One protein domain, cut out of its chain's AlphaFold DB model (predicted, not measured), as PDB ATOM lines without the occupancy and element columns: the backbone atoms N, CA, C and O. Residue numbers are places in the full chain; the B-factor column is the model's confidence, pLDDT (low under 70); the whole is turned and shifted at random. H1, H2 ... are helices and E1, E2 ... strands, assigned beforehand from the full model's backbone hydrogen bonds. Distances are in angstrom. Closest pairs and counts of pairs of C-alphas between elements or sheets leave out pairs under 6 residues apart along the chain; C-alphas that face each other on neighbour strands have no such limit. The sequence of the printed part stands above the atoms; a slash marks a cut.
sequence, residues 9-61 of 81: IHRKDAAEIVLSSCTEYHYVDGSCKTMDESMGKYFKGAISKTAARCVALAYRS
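This is residues 9 to 61 of the 81 residues of an uncharacterized protein of Papaver somniferum (UniProt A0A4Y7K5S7). A ladder of two long antiparallel strands, E1 and E4, makes one side of the domain; the short helix H1 packs mainly on E4, and the longer helix H2 lies on the other side of H1, running nearly alongside it. A small hairpin of two three-residue strands, E2 and E3, stands at one end as a second sheet, apart from the ladder. The printed part has 53 residues with two named helices and four named strands in the order E1, H1, E2, E3, H2, E4, a mixed class of helices and strands. It is compact, with a radius of gyration of the C-alphas of 10.9 A, and spans 31 by 24 by 20 A.

Look first at E1, residues 9 to 14, and E4, residues 55 to 61: they are antiparallel neighbours at 155 degrees, with N 11 and O 58 at 2.8 A and N 58 and O 11 at 3.1 A, within hydrogen-bond range. Next find H1, residues 15 to 21: its closest C-alphas to E4 are those of Ala 15 and Ala 56, 4.5 A apart. From H1 go on to H2, residues 37 to 49: the two helices touch, closest at the C-alphas of Ala 15 and Ile 47, 6.9 A apart. They run opposite ways at a shallow tilt of 23 degrees. In H1 and H2 every O i to N i+4 pair is within hydrogen-bond range. Then turn to E2, residues 24 to 26, and E3, residues 32 to 34, an antiparallel hairpin at 146 degrees, where N 25 and O 33 are 2.9 A apart, within hydrogen-bond range. E2 is apart from H2, and only just apart from E4, closest 8.2 A.

Find C-alpha 9 at (356.193, 159.496, 312.950); from there E1 runs 16.7 A to C-alpha 14. H1 follows from residue 15 to 21 over 10.0 A. E2 covers residues 24 to 26 in 7.1 A, and E3 residues 32 to 34 in 7.0 A. H2 starts at C-alpha 37, (347.516, 142.219, 297.002), and runs 18.4 A to C-alpha 49. E4 runs 20.4 A from C-alpha 55 to C-alpha 61 at (360.282, 157.765, 308.317).

The two C-alphas farthest apart are those of Ala 51 and Ser 61, at 32.0 A, while the first and last printed C-alphas, Ile 9 and Ser 61, are 6.4 A apart. The printed part has no cut, and its five links are tight. The mean pLDDT of the printed part is 92.2; look at residue 51 for the one value under 70.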
ATOM      1  N   ILE A   9     357.495 158.952 312.594       91.56
ATOM      2  CA  ILE A   9     356.193 159.496 312.950       91.56
ATOM      3  C   ILE A   9     355.250 158.311 313.095       91.56
ATOM      4  O   ILE A   9     354.902 157.680 312.099       91.56
ATOM      5  N   HIS A  10     354.856 158.009 314.330       92.06
ATOM      6  CA  HIS A  10     353.913 156.936 314.631       92.06
ATOM      7  C   HIS A  10     352.477 157.455 314.614       92.06
ATOM      8  O   HIS A  10     352.180 158.511 315.170       92.06
ATOM      9  N   ARG A  11     351.567 156.669 314.036       89.44
ATOM     10  CA  ARG A  11     350.125 156.919 314.066       89.44
ATOM     11  C   ARG A  11     349.358 155.704 314.568       89.44
ATOM     12  O   ARG A  11     349.765 154.561 314.361       89.44
ATOM     13  N   LYS A  12     348.220 155.981 315.201       93.12
ATOM     14  CA  LYS A  12     347.243 155.007 315.686       93.12
ATOM     15  C   LYS A  12     345.881 155.378 315.115       93.12
ATOM     16  O   LYS A  12     345.418 156.484 315.365       93.12
ATOM     17  N   ASP A  13     345.246 154.467 314.391       92.56
ATOM     18  CA  ASP A  13     343.955 154.727 313.743       92.56
ATOM     19  C   ASP A  13     343.150 153.433 313.553       92.56
ATOM     20  O   ASP A  13     343.649 152.339 313.836       92.56
ATOM     21  N   ALA A  14     341.912 153.532 313.068       93.81
ATOM     22  CA  ALA A  14     341.129 152.380 312.640       93.81
ATOM     23  C   ALA A  14     341.940 151.520 311.661       93.81
ATOM     24  O   ALA A  14     342.605 152.030 310.753       93.81
ATOM     25  N   ALA A  15     341.901 150.203 311.860       94.44
ATOM     26  CA  ALA A  15     342.760 149.280 311.130       94.44
ATOM     27  C   ALA A  15     342.542 149.347 309.609       94.44
ATOM     28  O   ALA A  15     343.495 149.215 308.846       94.44
ATOM     29  N   GLU A  16     341.316 149.618 309.165       93.25
ATOM     30  CA  GLU A  16     340.968 149.817 307.761       93.25
ATOM     31  C   GLU A  16     341.626 151.070 307.172       93.25
ATOM     32  O   GLU A  16     342.127 151.027 306.046       93.25
ATOM     33  N   ILE A  17     341.666 152.167 307.936       93.88
ATOM     34  CA  ILE A  17     342.298 153.423 307.511       93.88
ATOM     35  C   ILE A  17     343.807 153.211 307.396       93.88
ATOM     36  O   ILE A  17     344.396 153.545 306.367       93.88
ATOM     37  N   VAL A  18     344.429 152.600 308.409       94.69
ATOM     38  CA  VAL A  18     345.865 152.283 308.378       94.69
ATOM     39  C   VAL A  18     346.202 151.388 307.189       94.69
ATOM     40  O   VAL A  18     347.091 151.729 306.411       94.69
ATOM     41  N   LEU A  19     345.455 150.297 306.992       94.75
ATOM     42  CA  LEU A  19     345.688 149.363 305.891       94.75
ATOM     43  C   LEU A  19     345.606 150.052 304.524       94.75
ATOM     44  O   LEU A  19     346.405 149.745 303.647       94.75
ATOM     45  N   SER A  20     344.678 150.997 304.345       94.06
ATOM     46  CA  SER A  20     344.548 151.739 303.086       94.06
ATOM     47  C   SER A  20     345.703 152.714 302.812       94.06
ATOM     48  O   SER A  20     345.947 153.053 301.659       94.06
ATOM     49  N   SER A  21     346.415 153.151 303.856       93.44
ATOM     50  CA  SER A  21     347.502 154.136 303.762       93.44
ATOM     51  C   SER A  21     348.905 153.532 303.641       93.44
ATOM     52  O   SER A  21     349.855 154.257 303.354       93.44
ATOM     53  N   CYS A  22     349.063 152.231 303.893       94.69
ATOM     54  CA  CYS A  22     350.372 151.590 304.010       94.69
ATOM     55  C   CYS A  22     350.701 150.715 302.796       94.69
ATOM     56  O   CYS A  22     349.890 149.905 302.355       94.69
ATOM     57  N   THR A  23     351.937 150.823 302.312       95.50
ATOM     58  CA  THR A  23     352.500 149.979 301.242       95.50
ATOM     59  C   THR A  23     353.403 148.869 301.772       95.50
ATOM     60  O   THR A  23     353.852 148.020 301.005       95.50
ATOM     61  N   GLU A  24     353.682 148.864 303.073       96.44
ATOM     62  CA  GLU A  24     354.550 147.906 303.751       96.44
ATOM     63  C   GLU A  24     353.968 147.527 305.119       96.44
ATOM     64  O   GLU A  24     353.118 148.233 305.667       96.44
ATOM     65  N   TYR A  25     354.415 146.400 305.666       96.06
ATOM     66  CA  TYR A  25     354.040 145.927 306.994       96.06
ATOM     67  C   TYR A  25     355.222 145.268 307.700       96.06
ATOM     68  O   TYR A  25     356.112 144.698 307.068       96.06
ATOM     69  N   HIS A  26     355.189 145.290 309.032       94.44
ATOM     70  CA  HIS A  26     356.136 144.535 309.840       94.44
ATOM     71  C   HIS A  26     355.652 143.111 310.053       94.44
ATOM     72  O   HIS A  26     354.507 142.873 310.443       94.44
ATOM     73  N   TYR A  27     356.551 142.163 309.827       93.06
ATOM     74  CA  TYR A  27     356.337 140.772 310.172       93.06
ATOM     75  C   TYR A  27     356.838 140.474 311.591       93.06
ATOM     76  O   TYR A  27     357.566 141.257 312.197       93.06
ATOM     77  N   VAL A  28     356.440 139.322 312.131       93.06
ATOM     78  CA  VAL A  28     356.732 138.915 313.519       93.06
ATOM     79  C   VAL A  28     358.237 138.821 313.807       93.06
ATOM     80  O   VAL A  28     358.659 139.007 314.943       93.06
ATOM     81  N   ASP A  29     359.053 138.575 312.781       94.19
ATOM     82  CA  ASP A  29     360.520 138.550 312.869       94.19
ATOM     83  C   ASP A  29     361.167 139.951 312.865       94.19
ATOM     84  O   ASP A  29     362.390 140.065 312.889       94.19
ATOM     85  N   GLY A  30     360.359 141.015 312.828       89.88
ATOM     86  CA  GLY A  30     360.804 142.405 312.771       89.88
ATOM     87  C   GLY A  30     361.091 142.920 311.359       89.88
ATOM     88  O   GLY A  30     361.307 144.121 311.194       89.88
ATOM     89  N   SER A  31     361.059 142.067 310.329       93.94
ATOM     90  CA  SER A  31     361.306 142.495 308.950       93.94
ATOM     91  C   SER A  31     360.173 143.370 308.412       93.94
ATOM     92  O   SER A  31     358.994 143.118 308.671       93.94
ATOM     93  N   CYS A  32     360.541 144.393 307.638       94.38
ATOM     94  CA  CYS A  32     359.601 145.177 306.846       94.38
ATOM     95  C   CYS A  32     359.399 144.485 305.495       94.38
ATOM     96  O   CYS A  32     360.371 144.140 304.817       94.38
ATOM     97  N   LYS A  33     358.145 144.233 305.125       96.44
ATOM     98  CA  LYS A  33     357.761 143.539 303.893       96.44
ATOM     99  C   LYS A  33     356.798 144.395 303.091       96.44
ATOM    100  O   LYS A  33     355.917 145.042 303.652       96.44
ATOM    101  N   THR A  34     356.912 144.330 301.770       97.06
ATOM    102  CA  THR A  34     355.968 144.982 300.860       97.06
ATOM    103  C   THR A  34     354.574 144.373 300.988       97.06
ATOM    104  O   THR A  34     354.408 143.152 301.026       97.06
ATOM    105  N   MET A  35     353.566 145.236 301.039       96.00
ATOM    106  CA  MET A  35     352.155 144.879 301.074       96.00
ATOM    107  C   MET A  35     351.672 144.519 299.666       96.00
ATOM    108  O   MET A  35     351.208 145.376 298.915       96.00
ATOM    109  N   ASP A  36     351.784 143.247 299.292       95.69
ATOM    110  CA  ASP A  36     351.180 142.760 298.050       95.69
ATOM    111  C   ASP A  36     349.650 142.592 298.169       95.69
ATOM    112  O   ASP A  36     349.064 142.637 299.256       95.69
ATOM    113  N   GLU A  37     348.977 142.375 297.034       95.50
ATOM    114  CA  GLU A  37     347.516 142.219 297.002       95.50
ATOM    115  C   GLU A  37     347.004 141.046 297.848       95.50
ATOM    116  O   GLU A  37     345.896 141.105 298.392       95.50
ATOM    117  N   SER A  38     347.769 139.955 297.928       96.56
ATOM    118  CA  SER A  38     347.372 138.762 298.673       96.56
ATOM    119  C   SER A  38     347.385 139.041 300.174       96.56
ATOM    120  O   SER A  38     346.422 138.721 300.878       96.56
ATOM    121  N   MET A  39     348.419 139.742 300.638       96.00
ATOM    122  CA  MET A  39     348.575 140.142 302.024       96.00
ATOM    123  C   MET A  39     347.574 141.234 302.406       96.00
ATOM    124  O   MET A  39     346.943 141.156 303.461       96.00
ATOM    125  N   GLY A  40     347.313 142.190 301.510       95.31
ATOM    126  CA  GLY A  40     346.256 143.186 301.696       95.31
ATOM    127  C   GLY A  40     344.874 142.543 301.891       95.31
ATOM    128  O   GLY A  40     344.126 142.919 302.799       95.31
ATOM    129  N   LYS A  41     344.539 141.513 301.098       96.19
ATOM    130  CA  LYS A  41     343.296 140.732 301.271       96.19
ATOM    131  C   LYS A  41     343.280 139.961 302.590       96.19
ATOM    132  O   LYS A  41     342.231 139.906 303.234       96.19
ATOM    133  N   TYR A  42     344.416 139.396 303.002       95.38
ATOM    134  CA  TYR A  42     344.546 138.722 304.292       95.38
ATOM    135  C   TYR A  42     344.233 139.674 305.453       95.38
ATOM    136  O   TYR A  42     343.348 139.370 306.254       95.38
ATOM    137  N   PHE A  43     344.871 140.848 305.509       94.81
ATOM    138  CA  PHE A  43     344.621 141.821 306.575       94.81
ATOM    139  C   PHE A  43     343.182 142.324 306.569       94.81
ATOM    140  O   PHE A  43     342.546 142.351 307.619       94.81
ATOM    141  N   LYS A  44     342.620 142.625 305.394       94.06
ATOM    142  CA  LYS A  44     341.207 143.006 305.279       94.06
ATOM    143  C   LYS A  44     340.275 141.924 305.835       94.06
ATOM    144  O   LYS A  44     339.311 142.240 306.526       94.06
ATOM    145  N   GLY A  45     340.567 140.655 305.551       94.06
ATOM    146  CA  GLY A  45     339.819 139.517 306.084       94.06
ATOM    147  C   GLY A  45     340.005 139.313 307.589       94.06
ATOM    148  O   GLY A  45     339.071 138.894 308.264       94.06
ATOM    149  N   ALA A  46     341.190 139.596 308.127       93.31
ATOM    150  CA  ALA A  46     341.444 139.533 309.563       93.31
ATOM    151  C   ALA A  46     340.671 140.631 310.310       93.31
ATOM    152  O   ALA A  46     339.971 140.327 311.272       93.31
ATOM    153  N   ILE A  47     340.729 141.869 309.808       93.19
ATOM    154  CA  ILE A  47     340.020 143.030 310.363       93.19
ATOM    155  C   ILE A  47     338.499 142.824 310.322       93.19
ATOM    156  O   ILE A  47     337.808 143.121 311.292       93.19
ATOM    157  N   SER A  48     337.957 142.262 309.236       90.12
ATOM    158  CA  SER A  48     336.508 142.040 309.123       90.12
ATOM    159  C   SER A  48     335.975 140.910 310.010       90.12
ATOM    160  O   SER A  48     334.792 140.901 310.345       90.12
ATOM    161  N   LYS A  49     336.822 139.946 310.393       87.69
ATOM    162  CA  LYS A  49     336.446 138.829 311.279       87.69
ATOM    163  C   LYS A  49     336.425 139.215 312.753       87.69
ATOM    164  O   LYS A  49     335.815 138.516 313.559       87.69
ATOM    165  N   THR A  50     337.094 140.297 313.125       77.19
ATOM    166  CA  THR A  50     337.076 140.810 314.491       77.19
ATOM    167  C   THR A  50     335.783 141.580 314.752       77.19
ATOM    168  O   THR A  50     335.512 142.598 314.131       77.19
ATOM    169  N   ALA A  51     334.987 141.120 315.720       64.94
ATOM    170  CA  ALA A  51     333.732 141.762 316.139       64.94
ATOM    171  C   ALA A  51     333.927 143.093 316.908       64.94
ATOM    172  O   ALA A  51     332.981 143.626 317.485       64.94
ATOM    173  N   ALA A  52     335.155 143.619 316.953       70.00
ATOM    174  CA  ALA A  52     335.542 144.803 317.708       70.00
ATOM    175  C   ALA A  52     336.111 145.879 316.776       70.00
ATOM    176  O   ALA A  52     336.605 145.582 315.693       70.00
ATOM    177  N   ARG A  53     336.079 147.139 317.227       79.44
ATOM    178  CA  ARG A  53     336.733 148.257 316.536       79.44
ATOM    179  C   ARG A  53     338.251 148.073 316.606       79.44
ATOM    180  O   ARG A  53     338.872 148.444 317.601       79.44
ATOM    181  N   CYS A  54     338.825 147.448 315.583       91.31
ATOM    182  CA  CYS A  54     340.258 147.212 315.497       91.31
ATOM    183  C   CYS A  54     341.016 148.510 315.253       91.31
ATOM    184  O   CYS A  54     340.649 149.331 314.416       91.31
ATOM    185  N   VAL A  55     342.115 148.651 315.982       92.50
ATOM    186  CA  VAL A  55     343.050 149.754 315.835       92.50
ATOM    187  C   VAL A  55     344.381 149.180 315.386       92.50
ATOM    188  O   VAL A  55     344.836 148.181 315.943       92.50
ATOM    189  N   ALA A  56     344.994 149.813 314.395       94.12
ATOM    190  CA  ALA A  56     346.326 149.471 313.927       94.12
ATOM    191  C   ALA A  56     347.302 150.619 314.192       94.12
ATOM    192  O   ALA A  56     346.915 151.776 314.385       94.12
ATOM    193  N   LEU A  57     348.580 150.261 314.215       94.25
ATOM    194  CA  LEU A  57     349.695 151.187 314.328       94.25
ATOM    195  C   LEU A  57     350.462 151.167 313.012       94.25
ATOM    196  O   LEU A  57     350.698 150.100 312.449       94.25
ATOM    197  N   ALA A  58     350.873 152.341 312.557       95.25
ATOM    198  CA  ALA A  58     351.800 152.491 311.448       95.25
ATOM    199  C   ALA A  58     352.805 153.584 311.776       95.25
ATOM    200  O   ALA A  58     352.576 154.412 312.662       95.25
ATOM    201  N   TYR A  59     353.913 153.597 311.050       93.44
ATOM    202  CA  TYR A  59     354.825 154.721 311.072       93.44
ATOM    203  C   TYR A  59     355.308 155.049 309.667       93.44
ATOM    204  O   TYR A  59     355.223 154.227 308.756       93.44
ATOM    205  N   ARG A  60     355.841 156.257 309.519       91.50
ATOM    206  CA  ARG A  60     356.650 156.651 308.365       91.50
ATOM    207  C   ARG A  60     357.959 157.258 308.845       91.50
ATOM    208  O   ARG A  60     357.998 157.883 309.908       91.50
ATOM    209  N   SER A  61     359.018 157.078 308.069       90.88
ATOM    210  CA  SER A  61     360.282 157.765 308.317       90.88
ATOM    211  C   SER A  61     360.135 159.261 308.050       90.88
ATOM    212  O   SER A  61     359.380 159.685 307.173       90.88
TER     213      SER A  61